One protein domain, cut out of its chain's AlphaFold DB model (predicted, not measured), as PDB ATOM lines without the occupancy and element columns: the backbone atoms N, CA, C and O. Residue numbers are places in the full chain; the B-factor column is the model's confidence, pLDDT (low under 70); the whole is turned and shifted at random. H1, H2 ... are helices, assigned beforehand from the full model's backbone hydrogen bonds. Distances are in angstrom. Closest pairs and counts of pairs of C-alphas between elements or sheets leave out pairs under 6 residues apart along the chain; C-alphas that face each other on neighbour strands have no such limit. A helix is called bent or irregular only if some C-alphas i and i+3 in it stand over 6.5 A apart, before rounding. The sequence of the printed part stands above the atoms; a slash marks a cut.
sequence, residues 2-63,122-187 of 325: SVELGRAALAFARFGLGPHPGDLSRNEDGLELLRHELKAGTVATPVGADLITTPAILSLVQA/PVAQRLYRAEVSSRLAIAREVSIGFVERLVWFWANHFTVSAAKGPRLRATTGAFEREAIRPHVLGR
ATOM      1  N   SER A   2      87.934 301.698 234.871       45.34
ATOM      2  CA  SER A   2      87.363 300.529 234.200       45.34
ATOM      3  C   SER A   2      88.416 299.430 234.249       45.34
ATOM      4  O   SER A   2      89.491 299.604 233.677       45.34
ATOM      5  N   VAL A   3      88.157 298.337 234.965       48.38
ATOM      6  CA  VAL A   3      88.950 297.117 234.794       48.38
ATOM      7  C   VAL A   3      88.660 296.651 233.370       48.38
ATOM      8  O   VAL A   3      87.536 296.249 233.081       48.38
ATOM      9  N   GLU A   4      89.622 296.778 232.452       58.56
ATOM     10  CA  GLU A   4      89.516 296.129 231.143       58.56
ATOM     11  C   GLU A   4      89.406 294.625 231.400       58.56
ATOM     12  O   GLU A   4      90.404 293.974 231.706       58.56
ATOM     13  N   LEU A   5      88.185 294.083 231.327       59.09
ATOM     14  CA  LEU A   5      87.898 292.672 231.600       59.09
ATOM     15  C   LEU A   5      88.817 291.728 230.808       59.09
ATOM     16  O   LEU A   5      89.162 290.669 231.319       59.09
ATOM     17  N   GLY A   6      89.290 292.142 229.625       58.19
ATOM     18  CA  GLY A   6      90.276 291.404 228.827       58.19
ATOM     19  C   GLY A   6      91.620 291.172 229.531       58.19
ATOM     20  O   GLY A   6      92.143 290.064 229.472       58.19
ATOM     21  N   ARG A   7      92.138 292.153 230.290       55.09
ATOM     22  CA  ARG A   7      93.424 292.034 231.019       55.09
ATOM     23  C   ARG A   7      93.357 291.077 232.207       55.09
ATOM     24  O   ARG A   7      94.354 290.481 232.599       55.09
ATOM     25  N   ALA A   8      92.176 290.945 232.804       57.75
ATOM     26  CA  ALA A   8      91.936 290.029 233.914       57.75
ATOM     27  C   ALA A   8      91.523 288.628 233.428       57.75
ATOM     28  O   ALA A   8      91.762 287.647 234.130       57.75
ATOM     29  N   ALA A   9      90.935 288.522 232.232       64.44
ATOM     30  CA  ALA A   9      90.364 287.284 231.715       64.44
ATOM     31  C   ALA A   9      91.389 286.152 231.655       64.44
ATOM     32  O   ALA A   9      91.121 285.096 232.210       64.44
ATOM     33  N   LEU A  10      92.577 286.368 231.082       68.06
ATOM     34  CA  LEU A  10      93.599 285.318 230.984       68.06
ATOM     35  C   LEU A  10      94.098 284.850 232.362       68.06
ATOM     36  O   LEU A  10      94.204 283.650 232.606       68.06
ATOM     37  N   ALA A  11      94.332 285.788 233.284       58.88
ATOM     38  CA  ALA A  11      94.767 285.502 234.651       58.88
ATOM     39  C   ALA A  11      93.736 284.673 235.445       58.88
ATOM     40  O   ALA A  11      94.114 283.814 236.241       58.88
ATOM     41  N   PHE A  12      92.440 284.897 235.204       63.34
ATOM     42  CA  PHE A  12      91.353 284.080 235.758       63.34
ATOM     43  C   PHE A  12      91.049 282.821 234.921       63.34
ATOM     44  O   PHE A  12      90.416 281.896 235.429       63.34
ATOM     45  N   ALA A  13      91.530 282.748 233.677       65.69
ATOM     46  CA  ALA A  13      91.226 281.694 232.707       65.69
ATOM     47  C   ALA A  13      92.352 280.670 232.481       65.69
ATOM     48  O   ALA A  13      92.203 279.833 231.591       65.69
ATOM     49  N   ARG A  14      93.422 280.629 233.297       84.06
ATOM     50  CA  ARG A  14      94.407 279.513 233.309       84.06
ATOM     51  C   ARG A  14      93.815 278.194 233.843       84.06
ATOM     52  O   ARG A  14      94.441 277.493 234.629       84.06
ATOM     53  N   PHE A  15      92.552 277.908 233.521       83.56
ATOM     54  CA  PHE A  15      91.814 276.689 233.859       83.56
ATOM     55  C   PHE A  15      91.916 276.248 235.331       83.56
ATOM     56  O   PHE A  15      91.892 275.059 235.646       83.56
ATOM     57  N   GLY A  16      91.997 277.212 236.255       84.56
ATOM     58  CA  GLY A  16      92.101 276.955 237.695       84.56
ATOM     59  C   GLY A  16      93.525 276.765 238.233       84.56
ATOM     60  O   GLY A  16      93.672 276.488 239.419       84.56
ATOM     61  N   LEU A  17      94.567 276.957 237.414       88.12
ATOM     62  CA  LEU A  17      95.977 276.950 237.844       88.12
ATOM     63  C   LEU A  17      96.425 278.276 238.490       88.12
ATOM     64  O   LEU A  17      97.532 278.370 239.020       88.12
ATOM     65  N   GLY A  18      95.560 279.293 238.465       85.25
ATOM     66  CA  GLY A  18      95.834 280.627 239.000       85.25
ATOM     67  C   GLY A  18      96.769 281.461 238.112       85.25
ATOM     68  O   GLY A  18      97.210 280.991 237.066       85.25
ATOM     69  N   PRO A  19      97.068 282.712 238.496       82.50
ATOM     70  CA  PRO A  19      97.893 283.615 237.695       82.50
ATOM     71  C   PRO A  19      99.400 283.326 237.824       82.50
ATOM     72  O   PRO A  19      99.897 283.018 238.909       82.50
ATOM     73  N   HIS A  20     100.142 283.506 236.733       79.94
ATOM     74  CA  HIS A  20     101.602 283.600 236.699       79.94
ATOM     75  C   HIS A  20     102.055 285.074 236.810       79.94
ATOM     76  O   HIS A  20     101.331 285.980 236.379       79.94
ATOM     77  N   PRO A  21     103.255 285.369 237.357       80.06
ATOM     78  CA  PRO A  21     103.856 286.694 237.245       80.06
ATOM     79  C   PRO A  21     103.804 287.238 235.810       80.06
ATOM     80  O   PRO A  21     104.273 286.594 234.873       80.06
ATOM     81  N   GLY A  22     103.218 288.424 235.647       79.56
ATOM     82  CA  GLY A  22     103.027 289.073 234.347       79.56
ATOM     83  C   GLY A  22     101.655 288.845 233.704       79.56
ATOM     84  O   GLY A  22     101.268 289.654 232.863       79.56
ATOM     85  N   ASP A  23     100.863 287.858 234.135       79.44
ATOM     86  CA  ASP A  23      99.589 287.541 233.467       79.44
ATOM     87  C   ASP A  23      98.564 288.674 233.510       79.44
ATOM     88  O   ASP A  23      97.875 288.913 232.526       79.44
ATOM     89  N   LEU A  24      98.517 289.434 234.606       76.25
ATOM     90  CA  LEU A  24      97.613 290.586 234.755       76.25
ATOM     91  C   LEU A  24      97.932 291.751 233.802       76.25
ATOM     92  O   LEU A  24      97.148 292.692 233.688       76.25
ATOM     93  N   SER A  25      99.103 291.720 233.160       77.38
ATOM     94  CA  SER A  25      99.519 292.714 232.167       77.38
ATOM     95  C   SER A  25      99.321 292.248 230.722       77.38
ATOM     96  O   SER A  25      99.477 293.052 229.804       77.38
ATOM     97  N   ARG A  26      98.963 290.974 230.512       76.12
ATOM     98  CA  ARG A  26      98.713 290.398 229.185       76.12
ATOM     99  C   ARG A  26      97.329 290.825 228.687       76.12
ATOM    100  O   ARG A  26      96.399 290.988 229.471       76.12
ATOM    101  N   ASN A  27      97.197 290.998 227.374       76.81
ATOM    102  CA  ASN A  27      95.931 291.325 226.703       76.81
ATOM    103  C   ASN A  27      95.668 290.369 225.525       76.81
ATOM    104  O   ASN A  27      95.202 290.777 224.466       76.81
ATOM    105  N   GLU A  28      96.073 289.109 225.685       79.75
ATOM    106  CA  GLU A  28      95.914 288.064 224.673       79.75
ATOM    107  C   GLU A  28      94.530 287.411 224.763       79.75
ATOM    108  O   GLU A  28      93.934 287.326 225.839       79.75
ATOM    109  N   ASP A  29      94.038 286.903 223.632       80.19
ATOM    110  CA  ASP A  29      92.794 286.139 223.575       80.19
ATOM    111  C   ASP A  29      93.014 284.706 224.097       80.19
ATOM    112  O   ASP A  29      93.729 283.899 223.496       80.19
ATOM    113  N   GLY A  30      92.372 284.373 225.221       78.94
ATOM    114  CA  GLY A  30      92.456 283.047 225.836       78.94
ATOM    115  C   GLY A  30      91.930 281.913 224.948       78.94
ATOM    116  O   GLY A  30      92.437 280.793 225.034       78.94
ATOM    117  N   LEU A  31      90.960 282.181 224.067       81.75
ATOM    118  CA  LEU A  31      90.429 281.172 223.147       81.75
ATOM    119  C   LEU A  31      91.434 280.838 222.039       81.75
ATOM    120  O   LEU A  31      91.588 279.669 221.682       81.75
ATOM    121  N   GLU A  32      92.150 281.837 221.521       85.00
ATOM    122  CA  GLU A  32      93.231 281.616 220.554       85.00
ATOM    123  C   GLU A  32      94.407 280.873 221.187       85.00
ATOM    124  O   GLU A  32      94.924 279.924 220.592       85.00
ATOM    125  N   LEU A  33      94.774 281.219 222.425       85.75
ATOM    126  CA  LEU A  33      95.794 280.483 223.173       85.75
ATOM    127  C   LEU A  33      95.392 279.017 223.400       85.75
ATOM    128  O   LEU A  33      96.230 278.129 223.242       85.75
ATOM    129  N   LEU A  34      94.117 278.743 223.700       87.44
ATOM    130  CA  LEU A  34      93.588 277.378 223.822       87.44
ATOM    131  C   LEU A  34      93.677 276.606 222.516       87.44
ATOM    132  O   LEU A  34      94.178 275.480 222.488       87.44
ATOM    133  N   ARG A  35      93.221 277.212 221.420       88.94
ATOM    134  CA  ARG A  35      93.324 276.605 220.091       88.94
ATOM    135  C   ARG A  35      94.777 276.322 219.731       88.94
ATOM    136  O   ARG A  35      95.048 275.280 219.142       88.94
ATOM    137  N   HIS A  36      95.696 277.219 220.076       89.94
ATOM    138  CA  HIS A  36      97.122 277.026 219.852       89.94
ATOM    139  C   HIS A  36      97.684 275.863 220.684       89.94
ATOM    140  O   HIS A  36      98.349 274.998 220.120       89.94
ATOM    141  N   GLU A  37      97.384 275.792 221.986       90.31
ATOM    142  CA  GLU A  37      97.831 274.698 222.864       90.31
ATOM    143  C   GLU A  37      97.339 273.331 222.359       90.31
ATOM    144  O   GLU A  37      98.130 272.399 222.220       90.31
ATOM    145  N   LEU A  38      96.060 273.229 221.983       91.19
ATOM    146  CA  LEU A  38      95.486 271.993 221.442       91.19
ATOM    147  C   LEU A  38      96.079 271.611 220.079       91.19
ATOM    148  O   LEU A  38      96.374 270.441 219.850       91.19
ATOM    149  N   LYS A  39      96.294 272.582 219.181       93.50
ATOM    150  CA  LYS A  39      96.926 272.336 217.871       93.50
ATOM    151  C   LYS A  39      98.386 271.916 217.996       93.50
ATOM    152  O   LYS A  39      98.846 271.124 217.179       93.50
ATOM    153  N   ALA A  40      99.107 272.434 218.990       92.06
ATOM    154  CA  ALA A  40     100.485 272.033 219.249       92.06
ATOM    155  C   ALA A  40     100.585 270.559 219.678       92.06
ATOM    156  O   ALA A  40     101.650 269.961 219.530       92.06
ATOM    157  N   GLY A  41      99.508 269.983 220.234       88.69
ATOM    158  CA  GLY A  41      99.420 268.566 220.606       88.69
ATOM    159  C   GLY A  41     100.481 268.109 221.612       88.69
ATOM    160  O   GLY A  41     100.699 266.913 221.784       88.69
ATOM    161  N   THR A  42     101.180 269.051 222.250       87.25
ATOM    162  CA  THR A  42     102.316 268.766 223.121       87.25
ATOM    163  C   THR A  42     101.820 268.574 224.544       87.25
ATOM    164  O   THR A  42     101.213 269.471 225.127       87.25
ATOM    165  N   VAL A  43     102.111 267.411 225.118       93.56
ATOM    166  CA  VAL A  43     101.823 267.106 226.520       93.56
ATOM    167  C   VAL A  43     103.129 267.196 227.296       93.56
ATOM    168  O   VAL A  43     104.082 266.476 227.003       93.56
ATOM    169  N   ALA A  44     103.189 268.094 228.278       92.81
ATOM    170  CA  ALA A  44     104.354 268.201 229.144       92.81
ATOM    171  C   ALA A  44     104.520 266.916 229.972       92.81
ATOM    172  O   ALA A  44     103.557 266.403 230.550       92.81
ATOM    173  N   THR A  45     105.752 266.418 230.058       91.62
ATOM    174  CA  THR A  45     106.084 265.209 230.820       91.62
ATOM    175  C   THR A  45     106.958 265.590 232.009       91.62
ATOM    176  O   THR A  45     107.972 266.260 231.809       91.62
ATOM    177  N   PRO A  46     106.607 265.176 233.239       93.75
ATOM    178  CA  PRO A  46     107.459 265.395 234.396       93.75
ATOM    179  C   PRO A  46     108.820 264.716 234.196       93.75
ATOM    180  O   PRO A  46     108.896 263.553 233.795       93.75
ATOM    181  N   VAL A  47     109.895 265.452 234.475       91.25
ATOM    182  CA  VAL A  47     111.288 265.001 234.344       91.25
ATOM    183  C   VAL A  47     112.026 265.083 235.679       91.25
ATOM    184  O   VAL A  47     111.707 265.915 236.532       91.25
ATOM    185  N   GLY A  48     113.016 264.210 235.867       92.94
ATOM    186  CA  GLY A  48     113.893 264.196 237.037       92.94
ATOM    187  C   GLY A  48     114.603 262.853 237.210       92.94
ATOM    188  O   GLY A  48     114.124 261.832 236.733       92.94
ATOM    189  N   ALA A  49     115.743 262.844 237.905       90.25
ATOM    190  CA  ALA A  49     116.558 261.634 238.080       90.25
ATOM    191  C   ALA A  49     115.836 260.506 238.847       90.25
ATOM    192  O   ALA A  49     116.088 259.332 238.604       90.25
ATOM    193  N   ASP A  50     114.921 260.870 239.749       92.25
ATOM    194  CA  ASP A  50     114.097 259.939 240.528       92.25
ATOM    195  C   ASP A  50     112.795 259.529 239.800       92.25
ATOM    196  O   ASP A  50     112.056 258.679 240.297       92.25
ATOM    197  N   LEU A  51     112.486 260.104 238.631       96.00
ATOM    198  CA  LEU A  51     111.281 259.788 237.853       96.00
ATOM    199  C   LEU A  51     111.566 258.612 236.914       96.00
ATOM    200  O   LEU A  51     111.756 258.763 235.710       96.00
ATOM    201  N   ILE A  52     111.638 257.425 237.508       95.81
ATOM    202  CA  ILE A  52     111.934 256.156 236.831       95.81
ATOM    203  C   ILE A  52     110.650 255.363 236.533       95.81
ATOM    204  O   ILE A  52     109.553 255.756 236.930       95.81
ATOM    205  N   THR A  53     110.768 254.240 235.824       96.38
ATOM    206  CA  THR A  53     109.610 253.428 235.413       96.38
ATOM    207  C   THR A  53     108.938 252.712 236.586       96.38
ATOM    208  O   THR A  53     109.613 252.318 237.545       96.38
ATOM    209  N   THR A  54     107.630 252.457 236.501       97.06
ATOM    210  CA  THR A  54     106.883 251.725 237.544       97.06
ATOM    211  C   THR A  54     107.545 250.403 237.991       97.06
ATOM    212  O   THR A  54     107.674 250.202 239.206       97.06
ATOM    213  N   PRO A  55     108.040 249.515 237.101       95.88
ATOM    214  CA  PRO A  55     108.743 248.298 237.528       95.88
ATOM    215  C   PRO A  55     110.039 248.583 238.305       95.88
ATOM    216  O   PRO A  55     110.317 247.941 239.322       95.88
ATOM    217  N   ALA A  56     110.813 249.592 237.894       95.31
ATOM    218  CA  ALA A  56     112.019 249.998 238.615       95.31
ATOM    219  C   ALA A  56     111.680 250.540 240.014       95.31
ATOM    220  O   ALA A  56     112.323 250.166 240.998       95.31
ATOM    221  N   ILE A  57     110.617 251.345 240.132       96.25
ATOM    222  CA  ILE A  57     110.099 251.829 241.419       96.25
ATOM    223  C   ILE A  57     109.734 250.655 242.335       96.25
ATOM    224  O   ILE A  57     110.174 250.598 243.487       96.25
ATOM    225  N   LEU A  58     108.931 249.712 241.836       95.56
ATOM    226  CA  LEU A  58     108.468 248.563 242.617       95.56
ATOM    227  C   LEU A  58     109.633 247.667 243.055       95.56
ATOM    228  O   LEU A  58     109.658 247.233 244.209       95.56
ATOM    229  N   SER A  59     110.627 247.480 242.187       92.88
ATOM    230  CA  SER A  59     111.866 246.764 242.501       92.88
ATOM    231  C   SER A  59     112.653 247.438 243.634       92.88
ATOM    232  O   SER A  59     113.062 246.767 244.584       92.88
ATOM    233  N   LEU A  60     112.808 248.768 243.605       93.75
ATOM    234  CA  LEU A  60     113.494 249.509 244.674       93.75
ATOM    235  C   LEU A  60     112.749 249.430 246.014       93.75
ATOM    236  O   LEU A  60     113.369 249.229 247.061       93.75
ATOM    237  N   VAL A  61     111.418 249.558 245.999       93.56
ATOM    238  CA  VAL A  61     110.592 249.439 247.215       93.56
ATOM    239  C   VAL A  61     110.679 248.024 247.799       93.56
ATOM    240  O   VAL A  61     110.759 247.859 249.020       93.56
ATOM    241  N   GLN A  62     110.696 246.995 246.949       91.19
ATOM    242  CA  GLN A  62     110.863 245.605 247.376       91.19
ATOM    243  C   GLN A  62     112.241 245.362 248.000       91.19
ATOM    244  O   GLN A  62     112.312 244.753 249.072       91.19
ATOM    245  N   ALA A  63     113.309 245.874 247.387       91.38
ATOM    246  CA  ALA A  63     114.664 245.779 247.925       91.38
ATOM    247  C   ALA A  63     114.772 246.451 249.306       91.38
ATOM    248  O   ALA A  63     115.247 245.828 250.256       91.38
ATOM    249  N   PRO A 122     112.513 257.177 253.370       91.62
ATOM    250  CA  PRO A 122     112.106 255.942 252.707       91.62
ATOM    251  C   PRO A 122     111.977 256.146 251.198       91.62
ATOM    252  O   PRO A 122     111.479 257.195 250.768       91.62
ATOM    253  N   VAL A 123     112.363 255.139 250.411       93.50
ATOM    254  CA  VAL A 123     112.395 255.213 248.938       93.50
ATOM    255  C   VAL A 123     111.058 255.713 248.395       93.50
ATOM    256  O   VAL A 123     111.013 256.673 247.631       93.50
ATOM    257  N   ALA A 124     109.956 255.146 248.888       95.19
ATOM    258  CA  ALA A 124     108.610 255.529 248.476       95.19
ATOM    259  C   ALA A 124     108.294 257.021 248.683       95.19
ATOM    260  O   ALA A 124     107.615 257.630 247.862       95.19
ATOM    261  N   GLN A 125     108.776 257.625 249.774       95.25
ATOM    262  CA  GLN A 125     108.519 259.034 250.075       95.25
ATOM    263  C   GLN A 125     109.380 259.971 249.220       95.25
ATOM    264  O   GLN A 125     108.917 261.061 248.882       95.25
ATOM    265  N   ARG A 126     110.619 259.574 248.899       95.75
ATOM    266  CA  ARG A 126     111.505 260.342 248.012       95.75
ATOM    267  C   ARG A 126     110.918 260.412 246.604       95.75
ATOM    268  O   ARG A 126     110.661 261.514 246.128       95.75
ATOM    269  N   LEU A 127     110.598 259.253 246.022       96.62
ATOM    270  CA  LEU A 127     110.025 259.146 244.676       96.62
ATOM    271  C   LEU A 127     108.706 259.924 244.562       96.62
ATOM    272  O   LEU A 127     108.554 260.757 243.674       96.62
ATOM    273  N   TYR A 128     107.802 259.762 245.536       96.69
ATOM    274  CA  TYR A 128     106.544 260.517 245.581       96.69
ATOM    275  C   TYR A 128     106.755 262.036 245.538       96.69
ATOM    276  O   TYR A 128     106.062 262.752 244.820       96.69
ATOM    277  N   ARG A 129     107.714 262.556 246.315       96.38
ATOM    278  CA  ARG A 129     107.976 264.002 246.356       96.38
ATOM    279  C   ARG A 129     108.607 264.502 245.065       96.38
ATOM    280  O   ARG A 129     108.290 265.623 244.670       96.38
ATOM    281  N   ALA A 130     109.479 263.713 244.443       96.88
ATOM    282  CA  ALA A 130     110.077 264.057 243.158       96.88
ATOM    283  C   ALA A 130     108.994 264.219 242.079       96.88
ATOM    284  O   ALA A 130     108.939 265.258 241.421       96.88
ATOM    285  N   GLU A 131     108.065 263.261 241.993       96.56
ATOM    286  CA  GLU A 131     106.914 263.307 241.080       96.56
ATOM    287  C   GLU A 131     106.031 264.543 241.331       96.56
ATOM    288  O   GLU A 131     105.767 265.321 240.414       96.56
ATOM    289  N   VAL A 132     105.641 264.795 242.589       96.00
ATOM    290  CA  VAL A 132     104.823 265.971 242.953       96.00
ATOM    291  C   VAL A 132     105.530 267.285 242.606       96.00
ATOM    292  O   VAL A 132     104.889 268.222 242.132       96.00
ATOM    293  N   SER A 133     106.842 267.366 242.834       96.94
ATOM    294  CA  SER A 133     107.617 268.584 242.574       96.94
ATOM    295  C   SER A 133     107.709 268.871 241.075       96.94
ATOM    296  O   SER A 133     107.516 270.012 240.661       96.94
ATOM    297  N   SER A 134     107.947 267.835 240.265       96.75
ATOM    298  CA  SER A 134     108.030 267.948 238.807       96.75
ATOM    299  C   SER A 134     106.668 268.293 238.182       96.75
ATOM    300  O   SER A 134     106.571 269.216 237.374       96.75
ATOM    301  N   ARG A 135     105.577 267.670 238.654       95.00
ATOM    302  CA  ARG A 135     104.193 268.019 238.271       95.00
ATOM    303  C   ARG A 135     103.845 269.476 238.588       95.00
ATOM    304  O   ARG A 135     103.255 270.174 237.767       95.00
ATOM    305  N   LEU A 136     104.217 269.957 239.777       94.00
ATOM    306  CA  LEU A 136     103.959 271.343 240.170       94.00
ATOM    307  C   LEU A 136     104.783 272.338 239.343       94.00
ATOM    308  O   LEU A 136     104.297 273.431 239.065       94.00
ATOM    309  N   ALA A 137     106.005 271.977 238.939       94.75
ATOM    310  CA  ALA A 137     106.804 272.803 238.037       94.75
ATOM    311  C   ALA A 137     106.084 273.008 236.693       94.75
ATOM    312  O   ALA A 137     105.903 274.150 236.281       94.75
ATOM    313  N   ILE A 138     105.543 271.937 236.099       94.44
ATOM    314  CA  ILE A 138     104.748 272.024 234.862       94.44
ATOM    315  C   ILE A 138     103.554 272.967 235.038       94.44
ATOM    316  O   ILE A 138     103.398 273.914 234.271       94.44
ATOM    317  N   ALA A 139     102.736 272.763 236.073       92.00
ATOM    318  CA  ALA A 139     101.552 273.591 236.316       92.00
ATOM    319  C   ALA A 139     101.880 275.082 236.531       92.00
ATOM    320  O   ALA A 139     101.073 275.967 236.224       92.00
ATOM    321  N   ARG A 140     103.080 275.378 237.041       90.44
ATOM    322  CA  ARG A 140     103.577 276.750 237.168       90.44
ATOM    323  C   ARG A 140     104.007 277.343 235.827       90.44
ATOM    324  O   ARG A 140     103.797 278.534 235.645       90.44
ATOM    325  N   GLU A 141     104.580 276.554 234.927       89.81
ATOM    326  CA  GLU A 141     105.221 277.038 233.693       89.81
ATOM    327  C   GLU A 141     104.285 277.121 232.479       89.81
ATOM    328  O   GLU A 141     104.500 277.949 231.594       89.81
ATOM    329  N   VAL A 142     103.238 276.293 232.414       89.06
ATOM    330  CA  VAL A 142     102.302 276.278 231.272       89.06
ATOM    331  C   VAL A 142     101.599 277.626 231.072       89.06
ATOM    332  O   VAL A 142     101.160 278.247 232.033       89.06
ATOM    333  N   SER A 143     101.429 278.078 229.825       83.69
ATOM    334  CA  SER A 143     100.813 279.388 229.536       83.69
ATOM    335  C   SER A 143      99.352 279.449 229.998       83.69
ATOM    336  O   SER A 143      99.035 280.200 230.918       83.69
ATOM    337  N   ILE A 144      98.472 278.620 229.422       85.88
ATOM    338  CA  ILE A 144      97.066 278.507 229.854       85.88
ATOM    339  C   ILE A 144      96.808 277.227 230.658       85.88
ATOM    340  O   ILE A 144      96.000 277.250 231.582       85.88
ATOM    341  N   GLY A 145      97.499 276.128 230.326       90.06
ATOM    342  CA  GLY A 145      97.471 274.873 231.071       90.06
ATOM    343  C   GLY A 145      96.178 274.066 230.963       90.06
ATOM    344  O   GLY A 145      95.855 273.337 231.903       90.06
ATOM    345  N   PHE A 146      95.441 274.150 229.851       91.44
ATOM    346  CA  PHE A 146      94.242 273.327 229.662       91.44
ATOM    347  C   PHE A 146      94.600 271.840 229.619       91.44
ATOM    348  O   PHE A 146      93.963 271.031 230.290       91.44
ATOM    349  N   VAL A 147      95.668 271.484 228.899       94.69
ATOM    350  CA  VAL A 147      96.161 270.096 228.841       94.69
ATOM    351  C   VAL A 147      96.531 269.585 230.236       94.69
ATOM    352  O   VAL A 147      96.150 268.479 230.604       94.69
ATOM    353  N   GLU A 148      97.206 270.397 231.052       95.56
ATOM    354  CA  GLU A 148      97.558 270.007 232.425       95.56
ATOM    355  C   GLU A 148      96.306 269.835 233.301       95.56
ATOM    356  O   GLU A 148      96.224 268.901 234.100       95.56
ATOM    357  N   ARG A 149      95.280 270.672 233.102       94.44
ATOM    358  CA  ARG A 149      93.982 270.508 233.767       94.44
ATOM    359  C   ARG A 149      93.303 269.193 233.380       94.44
ATOM    360  O   ARG A 149      92.758 268.533 234.264       94.44
ATOM    361  N   LEU A 150      93.361 268.799 232.106       96.19
ATOM    362  CA  LEU A 150      92.865 267.498 231.649       96.19
ATOM    363  C   LEU A 150      93.652 266.343 232.274       96.19
ATOM    364  O   LEU A 150      93.038 265.383 232.730       96.19
ATOM    365  N   VAL A 151      94.983 266.441 232.367       97.31
ATOM    366  CA  VAL A 151      95.795 265.424 233.058       97.31
ATOM    367  C   VAL A 151      95.315 265.253 234.500       97.31
ATOM    368  O   VAL A 151      95.140 264.127 234.956       97.31
ATOM    369  N   TRP A 152      95.064 266.350 235.220       95.56
ATOM    370  CA  TRP A 152      94.589 266.282 236.605       95.56
ATOM    371  C   TRP A 152      93.175 265.723 236.719       95.56
ATOM    372  O   TRP A 152      92.906 264.975 237.655       95.56
ATOM    373  N   PHE A 153      92.298 266.070 235.777       97.00
ATOM    374  CA  PHE A 153      90.956 265.505 235.688       97.00
ATOM    375  C   PHE A 153      91.019 263.982 235.523       97.00
ATOM    376  O   PHE A 153      90.481 263.260 236.354       97.00
ATOM    377  N   TRP A 154      91.761 263.483 234.533       98.06
ATOM    378  CA  TRP A 154      91.853 262.045 234.265       98.06
ATOM    379  C   TRP A 154      92.615 261.271 235.343       98.06
ATOM    380  O   TRP A 154      92.228 260.159 235.693       98.06
ATOM    381  N   ALA A 155      93.652 261.867 235.937       96.75
ATOM    382  CA  ALA A 155      94.336 261.276 237.086       96.75
ATOM    383  C   ALA A 155      93.417 261.161 238.317       96.75
ATOM    384  O   ALA A 155      93.625 260.277 239.145       96.75
ATOM    385  N   ASN A 156      92.413 262.038 238.436       95.88
ATOM    386  CA  ASN A 156      91.376 261.955 239.462       95.88
ATOM    387  C   ASN A 156      90.238 260.993 239.073       95.88
ATOM    388  O   ASN A 156      89.677 260.341 239.947       95.88
ATOM    389  N   HIS A 157      89.918 260.859 237.785       97.25
ATOM    390  CA  HIS A 157      88.927 259.897 237.290       97.25
ATOM    391  C   HIS A 157      89.335 258.452 237.603       97.25
ATOM    392  O   HIS A 157      88.598 257.734 238.263       97.25
ATOM    393  N   PHE A 158      90.558 258.055 237.238       97.81
ATOM    394  CA  PHE A 158      91.094 256.705 237.492       97.81
ATOM    395  C   PHE A 158      91.819 256.571 238.845       97.81
ATOM    396  O   PHE A 158      92.749 255.779 238.970       97.81
ATOM    397  N   THR A 159      91.510 257.419 239.828       93.62
ATOM    398  CA  THR A 159      92.318 257.649 241.044       93.62
ATOM    399  C   THR A 159      93.038 256.411 241.612       93.62
ATOM    400  O   THR A 159      92.426 255.392 241.914       93.62
ATOM    401  N   VAL A 160      94.337 256.556 241.917       96.62
ATOM    402  CA  VAL A 160      95.089 255.637 242.796       96.62
ATOM    403  C   VAL A 160      95.579 256.364 244.050       96.62
ATOM    404  O   VAL A 160      96.053 257.498 243.983       96.62
ATOM    405  N   SER A 161      95.506 255.720 245.222       95.81
ATOM    406  CA  SER A 161      95.819 256.391 246.496       95.81
ATOM    407  C   SER A 161      97.201 256.060 247.065       95.81
ATOM    408  O   SER A 161      97.484 254.933 247.487       95.81
ATOM    409  N   ALA A 162      98.029 257.097 247.230       95.62
ATOM    410  CA  ALA A 162      99.303 257.035 247.952       95.62
ATOM    411  C   ALA A 162      99.160 256.649 249.440       95.62
ATOM    412  O   ALA A 162     100.147 256.290 250.092       95.62
ATOM    413  N   ALA A 163      97.953 256.737 250.008       95.44
ATOM    414  CA  ALA A 163      97.700 256.389 251.402       95.44
ATOM    415  C   ALA A 163      97.665 254.869 251.635       95.44
ATOM    416  O   ALA A 163      98.000 254.429 252.735       95.44
ATOM    417  N   LYS A 164      97.346 254.061 250.609       93.31
ATOM    418  CA  LYS A 164      97.155 252.603 250.748       93.31
ATOM    419  C   LYS A 164      98.446 251.845 251.102       93.31
ATOM    420  O   LYS A 164      98.390 250.766 251.684       93.31
ATOM    421  N   GLY A 165      99.627 252.389 250.801       95.50
ATOM    422  CA  GLY A 165     100.890 251.785 251.234       95.50
ATOM    423  C   GLY A 165     102.128 252.282 250.486       95.50
ATOM    424  O   GLY A 165     102.011 253.078 249.558       95.50
ATOM    425  N   PRO A 166     103.335 251.806 250.853       95.19
ATOM    426  CA  PRO A 166     104.592 252.289 250.276       95.19
ATOM    427  C   PRO A 166     104.716 252.029 248.771       95.19
ATOM    428  O   PRO A 166     105.244 252.883 248.071       95.19
ATOM    429  N   ARG A 167     104.195 250.902 248.261       96.06
ATOM    430  CA  ARG A 167     104.186 250.618 246.814       96.06
ATOM    431  C   ARG A 167     103.408 251.690 246.047       96.06
ATOM    432  O   ARG A 167     103.972 252.324 245.174       96.06
ATOM    433  N   LEU A 168     102.166 251.959 246.456       97.50
ATOM    434  CA  LEU A 168     101.309 252.949 245.794       97.50
ATOM    435  C   LEU A 168     101.761 254.386 246.013       97.50
ATOM    436  O   LEU A 168     101.687 255.197 245.096       97.50
ATOM    437  N   ARG A 169     102.302 254.702 247.195       97.56
ATOM    438  CA  ARG A 169     102.947 255.996 247.427       97.56
ATOM    439  C   ARG A 169     104.063 256.249 246.419       97.56
ATOM    440  O   ARG A 169     104.167 257.357 245.915       97.56
ATOM    441  N   ALA A 170     104.864 255.230 246.122       97.12
ATOM    442  CA  ALA A 170     105.965 255.345 245.181       97.12
ATOM    443  C   ALA A 170     105.500 255.410 243.714       97.12
ATOM    444  O   ALA A 170     106.127 256.103 242.926       97.12
ATOM    445  N   THR A 171     104.419 254.713 243.344       97.88
ATOM    446  CA  THR A 171     103.992 254.566 241.939       97.88
ATOM    447  C   THR A 171     102.875 255.511 241.495       97.88
ATOM    448  O   THR A 171     102.578 255.552 240.308       97.88
ATOM    449  N   THR A 172     102.244 256.280 242.391       96.69
ATOM    450  CA  THR A 172     101.113 257.160 242.020       96.69
ATOM    451  C   THR A 172     101.488 258.237 240.993       96.69
ATOM    452  O   THR A 172     100.681 258.543 240.125       96.69
ATOM    453  N   GLY A 173     102.711 258.779 241.047       96.88
ATOM    454  CA  GLY A 173     103.189 259.742 240.047       96.88
ATOM    455  C   GLY A 173     103.517 259.075 238.712       96.88
ATOM    456  O   GLY A 173     103.113 259.561 237.660       96.88
ATOM    457  N   ALA A 174     104.153 257.901 238.762       97.56
ATOM    458  CA  ALA A 174     104.418 257.097 237.575       97.56
ATOM    459  C   ALA A 174     103.125 256.674 236.860       97.56
ATOM    460  O   ALA A 174     103.074 256.760 235.642       97.56
ATOM    461  N   PHE A 175     102.055 256.341 237.595       98.56
ATOM    462  CA  PHE A 175     100.732 256.058 237.020       98.56
ATOM    463  C   PHE A 175     100.225 257.202 236.135       98.56
ATOM    464  O   PHE A 175      99.827 256.974 234.999       98.56
ATOM    465  N   GLU A 176     100.303 258.448 236.604       98.12
ATOM    466  CA  GLU A 176      99.936 259.598 235.777       98.12
ATOM    467  C   GLU A 176     100.824 259.718 234.531       98.12
ATOM    468  O   GLU A 176     100.321 259.948 233.429       98.12
ATOM    469  N   ARG A 177     102.145 259.571 234.688       97.56
ATOM    470  CA  ARG A 177     103.098 259.699 233.575       97.56
ATOM    471  C   ARG A 177     102.959 258.606 232.526       97.56
ATOM    472  O   ARG A 177     103.212 258.876 231.358       97.56
ATOM    473  N   GLU A 178     102.629 257.395 232.950       97.88
ATOM    474  CA  GLU A 178     102.674 256.194 232.118       97.88
ATOM    475  C   GLU A 178     101.292 255.840 231.555       97.88
ATOM    476  O   GLU A 178     101.218 255.411 230.409       97.88
ATOM    477  N   ALA A 179     100.205 256.070 232.302       98.25
ATOM    478  CA  ALA A 179      98.848 255.710 231.879       98.25
ATOM    479  C   ALA A 179      97.981 256.899 231.432       98.25
ATOM    480  O   ALA A 179      97.104 256.728 230.591       98.25
ATOM    481  N   ILE A 180      98.205 258.108 231.965       98.44
ATOM    482  CA  ILE A 180      97.323 259.260 231.700       98.44
ATOM    483  C   ILE A 180      97.921 260.200 230.656       98.44
ATOM    484  O   ILE A 180      97.328 260.418 229.598       98.44
ATOM    485  N   ARG A 181      99.109 260.756 230.924       97.81
ATOM    486  CA  ARG A 181      99.745 261.775 230.069       97.81
ATOM    487  C   ARG A 181      99.895 261.343 228.600       97.81
ATOM    488  O   ARG A 181      99.555 262.157 227.743       97.81
ATOM    489  N   PRO A 182     100.306 260.102 228.267       97.62
ATOM    490  CA  PRO A 182     100.464 259.689 226.870       97.62
ATOM    491  C   PRO A 182      99.145 259.653 226.086       97.62
ATOM    492  O   PRO A 182      99.158 259.748 224.861       97.62
ATOM    493  N   HIS A 183      98.012 259.545 226.784       97.50
ATOM    494  CA  HIS A 183      96.694 259.358 226.182       97.50
ATOM    495  C   HIS A 183      95.755 260.559 226.382       97.50
ATOM    496  O   HIS A 183      94.628 260.529 225.895       97.50
ATOM    497  N   VAL A 184      96.198 261.631 227.052       97.12
ATOM    498  CA  VAL A 184      95.331 262.745 227.494       97.12
ATOM    499  C   VAL A 184      94.655 263.520 226.356       97.12
ATOM    500  O   VAL A 184      93.553 264.031 226.534       97.12
ATOM    501  N   LEU A 185      95.285 263.578 225.180       96.31
ATOM    502  CA  LEU A 185      94.718 264.158 223.951       96.31
ATOM    503  C   LEU A 185      94.325 263.081 222.921       96.31
ATOM    504  O   LEU A 185      94.050 263.400 221.765       96.31
ATOM    505  N   GLY A 186      94.363 261.809 223.321       95.00
ATOM    506  CA  GLY A 186      94.131 260.648 222.468       95.00
ATOM    507  C   GLY A 186      92.745 260.033 222.653       95.00
ATOM    508  O   GLY A 186      91.777 260.693 223.027       95.00
ATOM    509  N   ARG A 187      92.646 258.733 222.366       94.88
ATOM    510  CA  ARG A 187      91.404 257.971 222.520       94.88
ATOM    511  C   ARG A 187      91.217 257.526 223.966       94.88
ATOM    512  O   ARG A 187      92.121 256.928 224.548       94.88
TER     513      ARG A 187
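What this domain is: This is residues 2 to 63 and 122 to 187 of the 325 residues of the protein "TPR-16 domain containing protein" of Pyrenophora tritici-repentis (UniProt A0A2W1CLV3). This is a rod of helices, with H3, H4 and H5 packed on the kinked helix H6 to make its thicker part. Beyond that group, H2 meets the beginning of H5 crosswise at residues 146 to 147, and the short H1 makes the far end, touching no helix. The printed part has 128 residues with six named helices, H1 to H6 in order along the chain, and no named strand; its class is all helix. It is only just loose, close to compact, with a radius of gyration of the C-alphas of 17.1 A, and the C-alphas span 62 by 30 by 24 A.

Where its parts are: H1, residues 5 to 12, begins with C-alpha 5 at (87.898, 292.672, 231.600) and is 10.2 A long; it is irregular, only just, with C-alphas 7 and 10 standing 6.7 A apart. H2, residues 30 to 40, is 15.1 A long. H3, residues 54 to 63, measures 14.3 A. H4, residues 123 to 141, is the longest helix by residues, 27.6 A from C-alpha 123 at (112.395, 255.213, 248.938) to C-alpha 141. H5, residues 146 to 157, is 16.3 A long. H6, residues 166 to 183, is 26.3 A long and ends with C-alpha 183 at (96.694, 259.358, 226.182); it has a kink of 38 degrees near residue 173 and is irregular, with C-alphas 170 and 173 standing 7.3 A apart.

How they stand to each other: H6 is the hub, touching three helices. Its residues 166 to 174 touch H4, closest at the C-alphas of Ala 170 and Ala 124, 4.2 A; the two run the same way at a shallow tilt of 34.9 degrees, only just short of steep. H3 touches H6, closest at the C-alphas of Thr 54 and Ala 174, 5.9 A, running opposite ways at a shallow tilt of 9 degrees. Residues 151 to 155 of H5 touch residues 176 to 181 of H6 at a steep tilt of 49 degrees; the closest C-alphas, of Ala 155 and Glu 176, are 6.0 A apart. H3 only just touches H4, with 3 pairs of C-alphas within 8 A, the closest those of Val 61 and Val 123 at 6.3 A. H2 touches H5 about perpendicular, at 75 degrees, with the C-alphas of Leu 34 and Phe 146 closest at 7.1 A. H1 is close to H2 but not clearly touching, with the C-alphas of Leu 10 and Gly 30 closest at 5.7 A. Every O i to N i+4 pair is within hydrogen-bond range in H2, H3, H4 and H5, against 2 of 4 in H1 and 8 of 14 in H6.

The domain as a whole: The C-alphas farthest apart, of Ser 2 and Ala 63, are 62.7 A from each other. Residues 64 to 121 are not printed, and C-alphas 63 and 122 stand 11.5 A apart across this cut. The links from H1 to H2 and from H2 to H3 are long. Residues 2 to 13 have pLDDT under 70.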